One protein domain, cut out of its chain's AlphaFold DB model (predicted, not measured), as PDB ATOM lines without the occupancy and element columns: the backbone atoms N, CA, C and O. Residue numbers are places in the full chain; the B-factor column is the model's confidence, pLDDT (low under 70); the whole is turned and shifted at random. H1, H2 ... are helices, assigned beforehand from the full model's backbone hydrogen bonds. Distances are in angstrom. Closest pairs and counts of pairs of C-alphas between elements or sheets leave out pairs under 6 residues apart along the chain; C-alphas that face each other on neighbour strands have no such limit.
ATOM      1  N   LYS A  89      64.051  91.710  83.172       80.25
ATOM      2  CA  LYS A  89      65.061  91.202  82.246       80.25
ATOM      3  C   LYS A  89      66.441  91.688  82.665       80.25
ATOM      4  O   LYS A  89      67.367  90.882  82.679       80.25
ATOM      5  N   GLU A  90      66.582  92.958  83.025       84.38
ATOM      6  CA  GLU A  90      67.847  93.496  83.531       84.38
ATOM      7  C   GLU A  90      68.234  92.886  84.874       84.38
ATOM      8  O   GLU A  90      69.354  92.395  84.998       84.38
ATOM      9  N   LYS A  91      67.294  92.779  85.821       86.38
ATOM     10  CA  LYS A  91      67.551  92.130  87.119       86.38
ATOM     11  C   LYS A  91      67.997  90.679  86.969       86.38
ATOM     12  O   LYS A  91      68.990  90.276  87.557       86.38
ATOM     13  N   VAL A  92      67.325  89.905  86.117       88.00
ATOM     14  CA  VAL A  92      67.728  88.516  85.845       88.00
ATOM     15  C   VAL A  92      69.118  88.461  85.205       88.00
ATOM     16  O   VAL A  92      69.916  87.591  85.546       88.00
ATOM     17  N   LYS A  93      69.453  89.382  84.293       90.81
ATOM     18  CA  LYS A  93      70.804  89.451  83.708       90.81
ATOM     19  C   LYS A  93      71.865  89.797  84.750       90.81
ATOM     20  O   LYS A  93      72.960  89.246  84.674       90.81
ATOM     21  N   GLU A  94      71.567  90.699  85.676       91.38
ATOM     22  CA  GLU A  94      72.455  91.063  86.781       91.38
ATOM     23  C   GLU A  94      72.678  89.869  87.716       91.38
ATOM     24  O   GLU A  94      73.819  89.476  87.941       91.38
ATOM     25  N   GLU A  95      71.612  89.174  88.115       92.69
ATOM     26  CA  GLU A  95      71.700  87.957  88.929       92.69
ATOM     27  C   GLU A  95      72.542  86.863  88.260       92.69
ATOM     28  O   GLU A  95      73.354  86.205  88.912       92.69
ATOM     29  N   TRP A  96      72.387  86.678  86.946       94.75
ATOM     30  CA  TRP A  96      73.219  85.745  86.189       94.75
ATOM     31  C   TRP A  96      74.682  86.184  86.109       94.75
ATOM     32  O   TRP A  96      75.559  85.321  86.093       94.75
ATOM     33  N   ARG A  97      74.967  87.490  86.051       94.25
ATOM     34  CA  ARG A  97      76.341  88.019  86.081       94.25
ATOM     35  C   ARG A  97      76.988  87.774  87.436       94.25
ATOM     36  O   ARG A  97      78.119  87.295  87.473       94.25
ATOM     37  N   ASP A  98      76.264  88.023  88.519       95.25
ATOM     38  CA  ASP A  98      76.735  87.777  89.883       95.25
ATOM     39  C   ASP A  98      76.988  86.286  90.119       95.25
ATOM     40  O   ASP A  98      78.051  85.883  90.608       95.25
ATOM     41  N   PHE A  99      76.062  85.438  89.670       96.56
ATOM     42  CA  PHE A  99      76.239  83.991  89.695       96.56
ATOM     43  C   PHE A  99      77.457  83.545  88.877       96.56
ATOM     44  O   PHE A  99      78.261  82.740  89.352       96.56
ATOM     45  N   ALA A 100      77.634  84.085  87.667       95.75
ATOM     46  CA  ALA A 100      78.769  83.769  86.804       95.75
ATOM     47  C   ALA A 100      80.108  84.259  87.373       95.75
ATOM     48  O   ALA A 100      81.131  83.614  87.153       95.75
ATOM     49  N   ALA A 101      80.117  85.350  88.139       94.50
ATOM     50  CA  ALA A 101      81.304  85.800  88.857       94.50
ATOM     51  C   ALA A 101      81.680  84.833  89.992       94.50
ATOM     52  O   ALA A 101      82.860  84.532  90.177       94.50
ATOM     53  N   LYS A 102      80.687  84.303  90.724       95.88
ATOM     54  CA  LYS A 102      80.908  83.334  91.811       95.88
ATOM     55  C   LYS A 102      81.299  81.946  91.289       95.88
ATOM     56  O   LYS A 102      82.186  81.307  91.853       95.88
ATOM     57  N   TYR A 103      80.672  81.489  90.205       96.00
ATOM     58  CA  TYR A 103      80.868  80.154  89.632       96.00
ATOM     59  C   TYR A 103      81.130  80.212  88.116       96.00
ATOM     60  O   TYR A 103      80.328  79.711  87.331       96.00
ATOM     61  N   PRO A 104      82.278  80.741  87.659       93.31
ATOM     62  CA  PRO A 104      82.546  81.006  86.235       93.31
ATOM     63  C   PRO A 104      82.525  79.763  85.340       93.31
ATOM     64  O   PRO A 104      82.350  79.849  84.123       93.31
ATOM     65  N   LYS A 105      82.713  78.587  85.944       92.19
ATOM     66  CA  LYS A 105      82.685  77.294  85.266       92.19
ATOM     67  C   LYS A 105      81.345  76.580  85.418       92.19
ATOM     68  O   LYS A 105      81.298  75.407  85.122       92.19
ATOM     69  N   ASN A 106      80.269  77.204  85.884       95.81
ATOM     70  CA  ASN A 106      79.005  76.487  86.032       95.81
ATOM     71  C   ASN A 106      78.408  76.095  84.664       95.81
ATOM     72  O   ASN A 106      78.408  76.886  83.715       95.81
ATOM     73  N   PHE A 107      77.881  74.874  84.572       93.81
ATOM     74  CA  PHE A 107      77.301  74.310  83.351       93.81
ATOM     75  C   PHE A 107      76.143  75.147  82.782       93.81
ATOM     76  O   PHE A 107      76.024  75.284  81.563       93.81
ATOM     77  N   TYR A 108      75.307  75.729  83.647       94.44
ATOM     78  CA  TYR A 108      74.040  76.355  83.256       94.44
ATOM     79  C   TYR A 108      74.139  77.834  82.901       94.44
ATOM     80  O   TYR A 108      73.143  78.413  82.475       94.44
ATOM     81  N   ILE A 109      75.315  78.450  83.044       95.19
ATOM     82  CA  ILE A 109      75.475  79.866  82.702       95.19
ATOM     83  C   ILE A 109      75.191  80.061  81.202       95.19
ATOM     84  O   ILE A 109      75.851  79.395  80.382       95.19
ATOM     85  N   PRO A 110      74.262  80.972  80.838       93.00
ATOM     86  CA  PRO A 110      73.969  81.314  79.449       93.00
ATOM     87  C   PRO A 110      75.220  81.755  78.689       93.00
ATOM     88  O   PRO A 110      76.112  82.392  79.252       93.00
ATOM     89  N   LYS A 111      75.295  81.428  77.395       90.06
ATOM     90  CA  LYS A 111      76.492  81.686  76.573       90.06
ATOM     91  C   LYS A 111      76.849  83.172  76.506       90.06
ATOM     92  O   LYS A 111      78.022  83.501  76.422       90.06
ATOM     93  N   GLU A 112      75.854  84.046  76.586       90.00
ATOM     94  CA  GLU A 112      75.982  85.502  76.494       90.00
ATOM     95  C   GLU A 112      76.641  86.124  77.732       90.00
ATOM     96  O   GLU A 112      77.176  87.227  77.661       90.00
ATOM     97  N   ILE A 113      76.562  85.438  78.875       91.31
ATOM     98  CA  ILE A 113      77.048  85.914  80.183       91.31
ATOM     99  C   ILE A 113      78.286  85.126  80.620       91.31
ATOM    100  O   ILE A 113      79.054  85.565  81.477       91.31
ATOM    101  N   ARG A 114      78.492  83.951  80.024       87.62
ATOM    102  CA  ARG A 114      79.616  83.078  80.323       87.62
ATOM    103  C   ARG A 114      80.946  83.805  80.090       87.62
ATOM    104  O   ARG A 114      81.104  84.466  79.063       87.62
ATOM    105  N   PRO A 115      81.928  83.635  80.993       86.88
ATOM    106  CA  PRO A 115      83.280  84.115  80.752       86.88
ATOM    107  C   PRO A 115      83.844  83.547  79.441       86.88
ATOM    108  O   PRO A 115      83.574  82.381  79.127       86.88
ATOM    109  N   PRO A 116      84.637  84.332  78.688       86.56
ATOM    110  CA  PRO A 116      85.255  83.850  77.462       86.56
ATOM    111  C   PRO A 116      86.146  82.645  77.775       86.56
ATOM    112  O   PRO A 116      86.957  82.686  78.702       86.56
ATOM    113  N   ARG A 117      85.972  81.571  77.005       84.50
ATOM    114  CA  ARG A 117      86.810  80.373  77.065       84.50
ATOM    115  C   ARG A 117      87.843  80.418  75.953       84.50
ATOM    116  O   ARG A 117      87.646  81.066  74.927       84.50
ATOM    117  N   THR A 118      88.956  79.736  76.168       91.44
ATOM    118  CA  THR A 118      89.910  79.487  75.084       91.44
ATOM    119  C   THR A 118      89.334  78.458  74.110       91.44
ATOM    120  O   THR A 118      88.542  77.604  74.505       91.44
ATOM    121  N   GLU A 119      89.755  78.492  72.843       91.12
ATOM    122  CA  GLU A 119      89.306  77.519  71.833       91.12
ATOM    123  C   GLU A 119      89.563  76.067  72.280       91.12
ATOM    124  O   GLU A 119      88.718  75.195  72.102       91.12
ATOM    125  N   ALA A 120      90.690  75.822  72.956       92.38
ATOM    126  CA  ALA A 120      91.023  74.515  73.513       92.38
ATOM    127  C   ALA A 120      90.022  74.049  74.588       92.38
ATOM    128  O   ALA A 120      89.654  72.878  74.626       92.38
ATOM    129  N   GLU A 121      89.553  74.949  75.456       90.19
ATOM    130  CA  GLU A 121      88.546  74.622  76.476       90.19
ATOM    131  C   GLU A 121      87.162  74.377  75.864       90.19
ATOM    132  O   GLU A 121      86.399  73.554  76.373       90.19
ATOM    133  N   GLU A 122      86.816  75.082  74.784       89.75
ATOM    134  CA  GLU A 122      85.571  74.840  74.052       89.75
ATOM    135  C   GLU A 122      85.589  73.484  73.346       89.75
ATOM    136  O   GLU A 122      84.622  72.731  73.465       89.75
ATOM    137  N   GLN A 123      86.701  73.145  72.691       92.69
ATOM    138  CA  GLN A 123      86.899  71.836  72.066       92.69
ATOM    139  C   GLN A 123      86.810  70.709  73.099       92.69
ATOM    140  O   GLN A 123      86.039  69.774  72.910       92.69
ATOM    141  N   GLN A 124      87.487  70.834  74.243       90.75
ATOM    142  CA  GLN A 124      87.400  69.840  75.322       90.75
ATOM    143  C   GLN A 124      85.978  69.684  75.873       90.75
ATOM    144  O   GLN A 124      85.535  68.572  76.153       90.75
ATOM    145  N   ALA A 125      85.244  70.788  76.038       89.44
ATOM    146  CA  ALA A 125      83.859  70.733  76.500       89.44
ATOM    147  C   ALA A 125      82.940  70.040  75.480       89.44
ATOM    148  O   ALA A 125      82.021  69.320  75.878       89.44
ATOM    149  N   GLN A 126      83.192  70.246  74.187       91.62
ATOM    150  CA  GLN A 126      82.469  69.594  73.102       91.62
ATOM    151  C   GLN A 126      82.785  68.094  73.036       91.62
ATOM    152  O   GLN A 126      81.861  67.284  73.020       91.62
ATOM    153  N   GLU A 127      84.063  67.712  73.086       92.50
ATOM    154  CA  GLU A 127      84.501  66.308  73.114       92.50
ATOM    155  C   GLU A 127      83.902  65.554  74.308       92.50
ATOM    156  O   GLU A 127      83.349  64.466  74.151       92.50
ATOM    157  N   LEU A 128      83.927  66.166  75.497       92.81
ATOM    158  CA  LEU A 128      83.321  65.603  76.702       92.81
ATOM    159  C   LEU A 128      81.816  65.342  76.520       92.81
ATOM    160  O   LEU A 128      81.310  64.302  76.949       92.81
ATOM    161  N   LEU A 129      81.095  66.276  75.890       93.19
ATOM    162  CA  LEU A 129      79.664  66.139  75.615       93.19
ATOM    163  C   LEU A 129      79.383  65.024  74.600       93.19
ATOM    164  O   LEU A 129      78.419  64.271  74.764       93.19
ATOM    165  N   GLU A 130      80.206  64.910  73.562       94.06
ATOM    166  CA  GLU A 130      80.089  63.866  72.544       94.06
ATOM    167  C   GLU A 130      80.338  62.475  73.130       94.06
ATOM    168  O   GLU A 130      79.517  61.574  72.934       94.06
ATOM    169  N   ASP A 131      81.402  62.309  73.919       93.31
ATOM    170  CA  ASP A 131      81.713  61.046  74.595       93.31
ATOM    171  C   ASP A 131      80.615  60.646  75.585       93.31
ATOM    172  O   ASP A 131      80.182  59.485  75.604       93.31
ATOM    173  N   PHE A 132      80.114  61.607  76.368       94.94
ATOM    174  CA  PHE A 132      78.976  61.390  77.256       94.94
ATOM    175  C   PHE A 132      77.743  60.924  76.473       94.94
ATOM    176  O   PHE A 132      77.149  59.898  76.810       94.94
ATOM    177  N   THR A 133      77.380  61.641  75.406       94.00
ATOM    178  CA  THR A 133      76.188  61.352  74.598       94.00
ATOM    179  C   THR A 133      76.288  59.985  73.926       94.00
ATOM    180  O   THR A 133      75.323  59.221  73.926       94.00
ATOM    181  N   ALA A 134      77.461  59.632  73.395       92.00
ATOM    182  CA  ALA A 134      77.702  58.332  72.778       92.00
ATOM    183  C   ALA A 134      77.568  57.179  73.786       92.00
ATOM    184  O   ALA A 134      76.960  56.146  73.478       92.00
ATOM    185  N   MET A 135      78.104  57.342  75.000       92.31
ATOM    186  CA  MET A 135      77.947  56.349  76.065       92.31
ATOM    187  C   MET A 135      76.501  56.232  76.547       92.31
ATOM    188  O   MET A 135      75.989  55.116  76.648       92.31
ATOM    189  N   ASP A 136      75.824  57.351  76.796       92.75
ATOM    190  CA  ASP A 136      74.438  57.355  77.271       92.75
ATOM    191  C   ASP A 136      73.493  56.728  76.231       92.75
ATOM    192  O   ASP A 136      72.671  55.869  76.562       92.75
ATOM    193  N   ALA A 137      73.699  57.029  74.944       92.25
ATOM    194  CA  ALA A 137      72.983  56.393  73.839       92.25
ATOM    195  C   ALA A 137      73.245  54.879  73.761       92.25
ATOM    196  O   ALA A 137      72.323  54.100  73.504       92.25
ATOM    197  N   SER A 138      74.483  54.441  74.015       89.56
ATOM    198  CA  SER A 138      74.844  53.016  74.041       89.56
ATOM    199  C   SER A 138      74.134  52.277  75.179       89.56
ATOM    200  O   SER A 138      73.566  51.202  74.959       89.56
ATOM    201  N   PHE A 139      74.090  52.867  76.379       89.19
ATOM    202  CA  PHE A 139      73.350  52.313  77.517       89.19
ATOM    203  C   PHE A 139      71.843  52.286  77.267       89.19
ATOM    204  O   PHE A 139      71.209  51.254  77.486       89.19
ATOM    205  N   ALA A 140      71.267  53.370  76.747       90.44
ATOM    206  CA  ALA A 140      69.849  53.432  76.405       90.44
ATOM    207  C   ALA A 140      69.476  52.388  75.339       90.44
ATOM    208  O   ALA A 140      68.468  51.690  75.473       90.44
ATOM    209  N   SER A 141      70.319  52.223  74.314       88.75
ATOM    210  CA  SER A 141      70.150  51.189  73.289       88.75
ATOM    211  C   SER A 141      70.176  49.790  73.901       88.75
ATOM    212  O   SER A 141      69.298  48.978  73.611       88.75
ATOM    213  N   PHE A 142      71.134  49.512  74.789       88.06
ATOM    214  CA  PHE A 142      71.245  48.224  75.471       88.06
ATOM    215  C   PHE A 142      70.029  47.918  76.353       88.06
ATOM    216  O   PHE A 142      69.445  46.837  76.247       88.06
ATOM    217  N   ILE A 143      69.601  48.878  77.178       88.19
ATOM    218  CA  ILE A 143      68.415  48.740  78.035       88.19
ATOM    219  C   ILE A 143      67.175  48.471  77.179       88.19
ATOM    220  O   ILE A 143      66.403  47.563  77.483       88.19
ATOM    221  N   SER A 144      66.998  49.222  76.089       88.56
ATOM    222  CA  SER A 144      65.859  49.062  75.183       88.56
ATOM    223  C   SER A 144      65.859  47.686  74.512       88.56
ATOM    224  O   SER A 144      64.854  46.980  74.567       88.56
ATOM    225  N   LYS A 145      67.000  47.250  73.962       86.75
ATOM    226  CA  LYS A 145      67.144  45.921  73.344       86.75
ATOM    227  C   LYS A 145      66.785  44.799  74.313       86.75
ATOM    228  O   LYS A 145      66.053  43.891  73.940       86.75
ATOM    229  N   ASN A 146      67.247  44.878  75.558       86.50
ATOM    230  CA  ASN A 146      66.964  43.842  76.550       86.50
ATOM    231  C   ASN A 146      65.525  43.890  77.064       86.50
ATOM    232  O   ASN A 146      64.927  42.841  77.290       86.50
ATOM    233  N   LYS A 147      64.936  45.081  77.207       88.12
ATOM    234  CA  LYS A 147      63.535  45.237  77.622       88.12
ATOM    235  C   LYS A 147      62.560  44.552  76.658       88.12
ATOM    236  O   LYS A 147      61.542  44.040  77.104       88.12
ATOM    237  N   TRP A 148      62.875  44.553  75.364       86.69
ATOM    238  CA  TRP A 148      62.058  43.943  74.309       86.69
ATOM    239  C   TRP A 148      62.615  42.603  73.809       86.69
ATOM    240  O   TRP A 148      62.199  42.114  72.761       86.69
ATOM    241  N   SER A 149      63.573  42.022  74.535       85.31
ATOM    242  CA  SER A 149      64.131  40.710  74.215       85.31
ATOM    243  C   SER A 149      63.131  39.599  74.558       85.31
ATOM    244  O   SER A 149      62.454  39.649  75.587       85.31
ATOM    245  N   ARG A 162      82.790  46.720  77.068       81.50
ATOM    246  CA  ARG A 162      83.252  47.629  78.117       81.50
ATOM    247  C   ARG A 162      83.961  48.810  77.439       81.50
ATOM    248  O   ARG A 162      84.974  48.576  76.781       81.50
ATOM    249  N   PRO A 163      83.480  50.058  77.600       86.06
ATOM    250  CA  PRO A 163      84.091  51.202  76.936       86.06
ATOM    251  C   PRO A 163      85.550  51.374  77.366       86.06
ATOM    252  O   PRO A 163      85.930  50.940  78.454       86.06
ATOM    253  N   ALA A 164      86.365  52.053  76.560       90.88
ATOM    254  CA  ALA A 164      87.727  52.400  76.966       90.88
ATOM    255  C   ALA A 164      87.727  53.186  78.301       90.88
ATOM    256  O   ALA A 164      86.802  53.976  78.530       90.88
ATOM    257  N   PRO A 165      88.743  53.018  79.175       92.56
ATOM    258  CA  PRO A 165      88.820  53.732  80.452       92.56
ATOM    259  C   PRO A 165      88.652  55.248  80.306       92.56
ATOM    260  O   PRO A 165      87.882  55.844  81.052       92.56
ATOM    261  N   ALA A 166      89.271  55.857  79.289       91.06
ATOM    262  CA  ALA A 166      89.134  57.286  78.999       91.06
ATOM    263  C   ALA A 166      87.668  57.725  78.815       91.06
ATOM    264  O   ALA A 166      87.237  58.694  79.433       91.06
ATOM    265  N   LYS A 167      86.872  56.957  78.057       91.44
ATOM    266  CA  LYS A 167      85.445  57.250  77.844       91.44
ATOM    267  C   LYS A 167      84.627  57.076  79.120       91.44
ATOM    268  O   LYS A 167      83.784  57.912  79.429       91.44
ATOM    269  N   GLN A 168      84.916  56.034  79.904       92.81
ATOM    270  CA  GLN A 168      84.280  55.854  81.215       92.81
ATOM    271  C   GLN A 168      84.549  57.058  82.129       92.81
ATOM    272  O   GLN A 168      83.630  57.538  82.788       92.81
ATOM    273  N   ARG A 169      85.785  57.577  82.148       93.50
ATOM    274  CA  ARG A 169      86.133  58.782  82.917       93.50
ATOM    275  C   ARG A 169      85.380  60.003  82.416       93.50
ATOM    276  O   ARG A 169      84.768  60.669  83.237       93.50
ATOM    277  N   ALA A 170      85.366  60.247  81.106       93.44
ATOM    278  CA  ALA A 170      84.629  61.355  80.496       93.44
ATOM    279  C   ALA A 170      83.139  61.330  80.884       93.44
ATOM    280  O   ALA A 170      82.580  62.347  81.290       93.44
ATOM    281  N   TYR A 171      82.509  60.151  80.873       95.12
ATOM    282  CA  TYR A 171      81.123  59.987  81.314       95.12
ATOM    283  C   TYR A 171      80.906  60.429  82.769       95.12
ATOM    284  O   TYR A 171      79.980  61.192  83.054       95.12
ATOM    285  N   PHE A 172      81.755  59.972  83.695       96.06
ATOM    286  CA  PHE A 172      81.640  60.363  85.101       96.06
ATOM    287  C   PHE A 172      82.028  61.819  85.338       96.06
ATOM    288  O   PHE A 172      81.335  62.497  86.087       96.06
ATOM    289  N   ASP A 173      83.079  62.315  84.688       95.69
ATOM    290  CA  ASP A 173      83.528  63.702  84.799       95.69
ATOM    291  C   ASP A 173      82.411  64.658  84.342       95.69
ATOM    292  O   ASP A 173      82.136  65.641  85.027       95.69
ATOM    293  N   TYR A 174      81.676  64.318  83.274       96.62
ATOM    294  CA  TYR A 174      80.485  65.062  82.857       96.62
ATOM    295  C   TYR A 174      79.371  65.032  83.917       96.62
ATOM    296  O   TYR A 174      78.851  66.084  84.290       96.62
ATOM    297  N   LYS A 175      79.000  63.847  84.427       97.25
ATOM    298  CA  LYS A 175      77.945  63.708  85.454       97.25
ATOM    299  C   LYS A 175      78.287  64.461  86.743       97.25
ATOM    300  O   LYS A 175      77.417  65.110  87.315       97.25
ATOM    301  N   ILE A 176      79.543  64.381  87.181       97.88
ATOM    302  CA  ILE A 176      80.068  65.090  88.354       97.88
ATOM    303  C   ILE A 176      79.957  66.595  88.133       97.88
ATOM    304  O   ILE A 176      79.341  67.286  88.939       97.88
ATOM    305  N   TYR A 177      80.485  67.090  87.015       97.06
ATOM    306  CA  TYR A 177      80.484  68.511  86.684       97.06
ATOM    307  C   TYR A 177      79.068  69.101  86.584       97.06
ATOM    308  O   TYR A 177      78.804  70.206  87.067       97.06
ATOM    309  N   GLU A 178      78.135  68.361  85.989       97.25
ATOM    310  CA  GLU A 178      76.737  68.773  85.871       97.25
ATOM    311  C   GLU A 178      76.034  68.819  87.237       97.25
ATOM    312  O   GLU A 178      75.384  69.817  87.562       97.25
ATOM    313  N   LEU A 179      76.238  67.801  88.079       98.25
ATOM    314  CA  LEU A 179      75.639  67.735  89.411       98.25
ATOM    315  C   LEU A 179      76.223  68.789  90.363       98.25
ATOM    316  O   LEU A 179      75.471  69.445  91.086       98.25
ATOM    317  N   GLU A 180      77.538  69.012  90.329       98.25
ATOM    318  CA  GLU A 180      78.196  70.120  91.037       98.25
ATOM    319  C   GLU A 180      77.611  71.465  90.604       98.25
ATOM    320  O   GLU A 180      77.325  72.320  91.441       98.25
ATOM    321  N   SER A 181      77.353  71.632  89.304       98.00
ATOM    322  CA  SER A 181      76.752  72.855  88.776       98.00
ATOM    323  C   SER A 181      75.320  73.074  89.283       98.00
ATOM    324  O   SER A 181      74.954  74.209  89.600       98.00
ATOM    325  N   ARG A 182      74.511  72.013  89.416       97.94
ATOM    326  CA  ARG A 182      73.164  72.097  90.020       97.94
ATOM    327  C   ARG A 182      73.226  72.501  91.486       97.94
ATOM    328  O   ARG A 182      72.470  73.372  91.911       97.94
ATOM    329  N   ILE A 183      74.137  71.887  92.241       98.38
ATOM    330  CA  ILE A 183      74.356  72.193  93.658       98.38
ATOM    331  C   ILE A 183      74.705  73.675  93.825       98.38
ATOM    332  O   ILE A 183      74.028  74.363  94.583       98.38
ATOM    333  N   GLN A 184      75.672  74.188  93.060       98.19
ATOM    334  CA  GLN A 184      76.078  75.600  93.104       98.19
ATOM    335  C   GLN A 184      74.920  76.559  92.803       98.19
ATOM    336  O   GLN A 184      74.782  77.590  93.458       98.19
ATOM    337  N   MET A 185      74.078  76.226  91.819       96.94
ATOM    338  CA  MET A 185      72.918  77.040  91.453       96.94
ATOM    339  C   MET A 185      71.902  77.124  92.598       96.94
ATOM    340  O   MET A 185      71.411  78.206  92.913       96.94
ATOM    341  N   ILE A 186      71.623  75.998  93.258       97.25
ATOM    342  CA  ILE A 186      70.689  75.958  94.388       97.25
ATOM    343  C   ILE A 186      71.284  76.613  95.634       97.25
ATOM    344  O   ILE A 186      70.578  77.358  96.306       97.25
ATOM    345  N   GLU A 187      72.571  76.420  95.914       97.00
ATOM    346  CA  GLU A 187      73.267  77.115  97.004       97.00
ATOM    347  C   GLU A 187      73.225  78.634  96.812       97.00
ATOM    348  O   GLU A 187      72.847  79.362  97.729       97.00
ATOM    349  N   TYR A 188      73.513  79.118  95.601       96.88
ATOM    350  CA  TYR A 188      73.399  80.538  95.277       96.88
ATOM    351  C   TYR A 188      71.973  81.062  95.465       96.88
ATOM    352  O   TYR A 188      71.763  82.097  96.097       96.88
ATOM    353  N   TRP A 189      70.974  80.346  94.951       95.56
ATOM    354  CA  TRP A 189      69.578  80.745  95.104       95.56
ATOM    355  C   TRP A 189      69.137  80.766  96.579       95.56
ATOM    356  O   TRP A 189      68.453  81.696  97.015       95.56
ATOM    357  N   MET A 190      69.586  79.795  97.379       96.25
ATOM    358  CA  MET A 190      69.325  79.739  98.820       96.25
ATOM    359  C   MET A 190      69.942  80.904  99.593       96.25
ATOM    360  O   MET A 190      69.367  81.354 100.589       96.25
ATOM    361  N   GLU A 191      71.113  81.378  99.178       94.50
ATOM    362  CA  GLU A 191      71.783  82.522  99.797       94.50
ATOM    363  C   GLU A 191      71.055  83.840  99.503       94.50
ATOM    364  O   GLU A 191      70.941  84.672 100.402       94.50
ATOM    365  N   ASN A 192      70.521  84.008  98.288       93.25
ATOM    366  CA  ASN A 192      70.088  85.319  97.791       93.25
ATOM    367  C   ASN A 192      68.567  85.529  97.740       93.25
ATOM    368  O   ASN A 192      68.107  86.653  97.921       93.25
ATOM    369  N   GLN A 193      67.777  84.484  97.475       87.81
ATOM    370  CA  GLN A 193      66.361  84.645  97.108       87.81
ATOM    371  C   GLN A 193      65.399  83.729  97.868       87.81
ATOM    372  O   GLN A 193      64.236  84.087  98.044       87.81
ATOM    373  N   ALA A 194      65.854  82.557  98.323       90.00
ATOM    374  CA  ALA A 194      64.951  81.567  98.902       90.00
ATOM    375  C   ALA A 194      64.351  82.006 100.250       90.00
ATOM    376  O   ALA A 194      65.058  82.426 101.174       90.00
ATOM    377  N   SER A 195      63.046  81.797 100.403       93.81
ATOM    378  CA  SER A 195      62.332  81.901 101.677       93.81
ATOM    379  C   SER A 195      62.720  80.778 102.650       93.81
ATOM    380  O   SER A 195      63.283  79.750 102.274       93.81
ATOM    381  N   ALA A 196      62.390  80.933 103.937       91.94
ATOM    382  CA  ALA A 196      62.731  79.939 104.960       91.94
ATOM    383  C   ALA A 196      62.164  78.536 104.657       91.94
ATOM    384  O   ALA A 196      62.843  77.534 104.874       91.94
ATOM    385  N   THR A 197      60.941  78.452 104.125       92.19
ATOM    386  CA  THR A 197      60.306  77.175 103.761       92.19
ATOM    387  C   THR A 197      60.978  76.528 102.554       92.19
ATOM    388  O   THR A 197      61.187  75.316 102.532       92.19
ATOM    389  N   GLU A 198      61.355  77.333 101.566       93.75
ATOM    390  CA  GLU A 198      62.076  76.883 100.377       93.75
ATOM    391  C   GLU A 198      63.457  76.317 100.720       93.75
ATOM    392  O   GLU A 198      63.819  75.250 100.220       93.75
ATOM    393  N   LYS A 199      64.179  76.959 101.648       95.00
ATOM    394  CA  LYS A 199      65.484  76.476 102.126       95.00
ATOM    395  C   LYS A 199      65.404  75.070 102.721       95.00
ATOM    396  O   LYS A 199      66.263  74.247 102.436       95.00
ATOM    397  N   VAL A 200      64.341  74.750 103.466       95.38
ATOM    398  CA  VAL A 200      64.155  73.409 104.057       95.38
ATOM    399  C   VAL A 200      64.026  72.319 102.991       95.38
ATOM    400  O   VAL A 200      64.506  71.202 103.193       95.38
ATOM    401  N   ASN A 201      63.353  72.602 101.874       94.00
ATOM    402  CA  ASN A 201      63.236  71.636 100.781       94.00
ATOM    403  C   ASN A 201      64.548  71.530 100.002       94.00
ATOM    404  O   ASN A 201      65.033  70.420  99.797       94.00
ATOM    405  N   ALA A 202      65.167  72.666  99.684       96.19
ATOM    406  CA  ALA A 202      66.459  72.697  99.013       96.19
ATOM    407  C   ALA A 202      67.553  71.962  99.811       96.19
ATOM    408  O   ALA A 202      68.319  71.202  99.231       96.19
ATOM    409  N   ASP A 203      67.577  72.063 101.145       97.38
ATOM    410  CA  ASP A 203      68.514  71.310 101.993       97.38
ATOM    411  C   ASP A 203      68.344  69.786 101.883       97.38
ATOM    412  O   ASP A 203      69.324  69.034 101.953       97.38
ATOM    413  N   LYS A 204      67.109  69.300 101.707       96.44
ATOM    414  CA  LYS A 204      66.853  67.866 101.497       96.44
ATOM    415  C   LYS A 204      67.415  67.417 100.156       96.44
ATOM    416  O   LYS A 204      68.104  66.395 100.118       96.44
ATOM    417  N   ASP A 205      67.168  68.191  99.105       96.19
ATOM    418  CA  ASP A 205      67.663  67.902  97.759       96.19
ATOM    419  C   ASP A 205      69.194  67.953  97.724       96.19
ATOM    420  O   ASP A 205      69.838  66.985  97.318       96.19
ATOM    421  N   LEU A 206      69.798  68.998  98.300       98.06
ATOM    422  CA  LEU A 206      71.249  69.131  98.445       98.06
ATOM    423  C   LEU A 206      71.865  67.956  99.212       98.06
ATOM    424  O   LEU A 206      72.946  67.486  98.860       98.06
ATOM    425  N   LYS A 207      71.198  67.435 100.248       98.19
ATOM    426  CA  LYS A 207      71.684  66.254 100.978       98.19
ATOM    427  C   LYS A 207      71.692  64.997 100.108       98.19
ATOM    428  O   LYS A 207      72.590  64.169 100.268       98.19
ATOM    429  N   VAL A 208      70.704  64.824  99.232       98.25
ATOM    430  CA  VAL A 208      70.660  63.700  98.285       98.25
ATOM    431  C   VAL A 208      71.735  63.880  97.217       98.25
ATOM    432  O   VAL A 208      72.559  62.986  97.037       98.25
ATOM    433  N   TRP A 209      71.808  65.053  96.592       98.44
ATOM    434  CA  TRP A 209      72.768  65.323  95.522       98.44
ATOM    435  C   TRP A 209      74.215  65.294  95.990       98.44
ATOM    436  O   TRP A 209      75.059  64.772  95.278       98.44
ATOM    437  N   ARG A 210      74.535  65.759  97.202       98.44
ATOM    438  CA  ARG A 210      75.904  65.645  97.740       98.44
ATOM    439  C   ARG A 210      76.325  64.189  97.963       98.44
ATOM    440  O   ARG A 210      77.493  63.865  97.779       98.44
ATOM    441  N   LYS A 211      75.390  63.305  98.330       98.44
ATOM    442  CA  LYS A 211      75.659  61.857  98.431       98.44
ATOM    443  C   LYS A 211      75.831  61.213  97.059       98.44
ATOM    444  O   LYS A 211      76.686  60.350  96.885       98.44
ATOM    445  N   GLU A 212      75.008  61.612  96.095       98.19
ATOM    446  CA  GLU A 212      75.151  61.164  94.712       98.19
ATOM    447  C   GLU A 212      76.493  61.623  94.134       98.19
ATOM    448  O   GLU A 212      77.227  60.810  93.582       98.19
ATOM    449  N   LEU A 213      76.872  62.880  94.368       98.38
ATOM    450  CA  LEU A 213      78.156  63.440  93.971       98.38
ATOM    451  C   LEU A 213      79.325  62.652  94.568       98.38
ATOM    452  O   LEU A 213      80.224  62.262  93.826       98.38
ATOM    453  N   SER A 214      79.299  62.356  95.873       98.38
ATOM    454  CA  SER A 214      80.362  61.556  96.495       98.38
ATOM    455  C   SER A 214      80.441  60.147  95.905       98.38
ATOM    456  O   SER A 214      81.534  59.644  95.672       98.38
ATOM    457  N   SER A 215      79.291  59.528  95.619       98.31
ATOM    458  CA  SER A 215      79.225  58.211  94.973       98.31
ATOM    459  C   SER A 215      79.819  58.246  93.561       98.31
ATOM    460  O   SER A 215      80.645  57.406  93.207       98.31
ATOM    461  N   LEU A 216      79.469  59.256  92.760       97.94
ATOM    462  CA  LEU A 216      80.025  59.439  91.418       97.94
ATOM    463  C   LEU A 216      81.539  59.666  91.461       97.94
ATOM    464  O   LEU A 216      82.265  59.051  90.682       97.94
ATOM    465  N   GLN A 217      82.023  60.501  92.382       97.81
ATOM    466  CA  GLN A 217      83.454  60.748  92.579       97.81
ATOM    467  C   GLN A 217      84.200  59.475  93.010       97.81
ATOM    468  O   GLN A 217      85.290  59.200  92.501       97.81
ATOM    469  N   GLU A 218      83.605  58.666  93.889       97.88
ATOM    470  CA  GLU A 218      84.157  57.376  94.310       97.88
ATOM    471  C   GLU A 218      84.257  56.405  93.130       97.88
ATOM    472  O   GLU A 218      85.341  55.892  92.852       97.88
ATOM    473  N   VAL A 219      83.176  56.203  92.372       96.25
ATOM    474  CA  VAL A 219      83.182  55.321  91.192       96.25
ATOM    475  C   VAL A 219      84.180  55.820  90.145       96.25
ATOM    476  O   VAL A 219      84.965  55.036  89.612       96.25
ATOM    477  N   ARG A 220      84.227  57.133  89.898       95.38
ATOM    478  CA  ARG A 220      85.196  57.756  88.988       95.38
ATOM    479  C   ARG A 220      86.636  57.461  89.400       95.38
ATOM    480  O   ARG A 220      87.478  57.226  88.536       95.38
ATOM    481  N   SER A 221      86.931  57.442  90.702       95.88
ATOM    482  CA  SER A 221      88.272  57.133  91.222       95.88
ATOM    483  C   SER A 221      88.713  55.686  90.966       95.88
ATOM    484  O   SER A 221      89.910  55.417  90.893       95.88
ATOM    485  N   GLN A 222      87.758  54.771  90.772       95.50
ATOM    486  CA  GLN A 222      88.013  53.361  90.471       95.50
ATOM    487  C   GLN A 222      88.291  53.113  88.980       95.50
ATOM    488  O   GLN A 222      88.748  52.028  88.610       95.50
ATOM    489  N   VAL A 223      88.029  54.093  88.106       93.75
ATOM    490  CA  VAL A 223      88.314  53.966  86.673       93.75
ATOM    491  C   VAL A 223      89.821  54.142  86.430       93.75
ATOM    492  O   VAL A 223      90.379  55.174  86.824       93.75
TER     493      VAL A 223
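AT A GLANCE: This is residues 89 to 149 and 162 to 223 of the 226 residues of an uncharacterized protein of Leptospira ilyithenensis (UniProt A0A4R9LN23). The longest helix, H2, crosses H3 near the open end of a long helical hairpin made of H3 and H4, and H2 sticks out free on both sides of this crossing, with its residues 119 to 124 and its residues 139 to 147. The shorter helix H1 lies near the other, closed end of the hairpin, beside H3, and a long stretch with no named element, residues 103 to 118, leads from it to H2. The printed part has 123 residues with four named helices, in the order H1, H2, H3, H4 along the chain, and no named strand; the class is all helix. The whole is loose, with a radius of gyration of the C-alphas of 17.4 A, and its C-alphas span 50 by 39 by 30 A.

HOW THE PARTS SIT: H2, residues 119 to 147, touches H3, residues 165 to 192, with residues 128 to 135 alone, and H3 touches it with residues 167 to 174 alone. Their closest C-alphas are those of Phe 132 and Tyr 171, 4.8 A apart, and their lines are about perpendicular at 75 degrees. H3 touches H4, residues 196 to 222, and the two form a helical hairpin. They run opposite ways at a shallow tilt of 18 degrees, and their closest C-alphas are those of Phe 172 and Arg 220, 5.9 A apart. H1, residues 89 to 102, is close to H3 but not clearly touching it; their closest C-alphas are those of Phe 99 and Tyr 188, 7.2 A apart. H1 and H3 run opposite ways at a steep tilt of 58 degrees. H4 is apart from both H1 and H2, and H1 is apart from H2. In H1, H2 and H3 every O i to N i+4 pair is within hydrogen-bond range; in H4 20 of 23 are.

IN THESE COORDINATES: H2 has 29 residues and measures 41.7 A from its first to its last C-alpha, beginning at C-alpha 119 at (89.306, 77.519, 71.833). H3 has 28 residues and measures 40.6 A. H4 has 27 residues and measures 39.4 A, ending at C-alpha 222 at (88.013, 53.361, 90.471). H1 has 14 residues and measures 20.1 A, beginning at C-alpha 89 at (65.061, 91.202, 82.246).

THE WHOLE: The two C-alphas farthest apart are those of Glu 90 and Ser 149, at 53.7 A. Residues 150 to 161 are not printed, and C-alphas 149 and 162 are 20.7 A apart across this cut, which falls in the link from H2 to H3. The link from H1 to H2 is long, with 16 residues, and the link from H3 to H4 is tight, with 3. The mean pLDDT of the printed part is 93.2, and no printed residue is under 70.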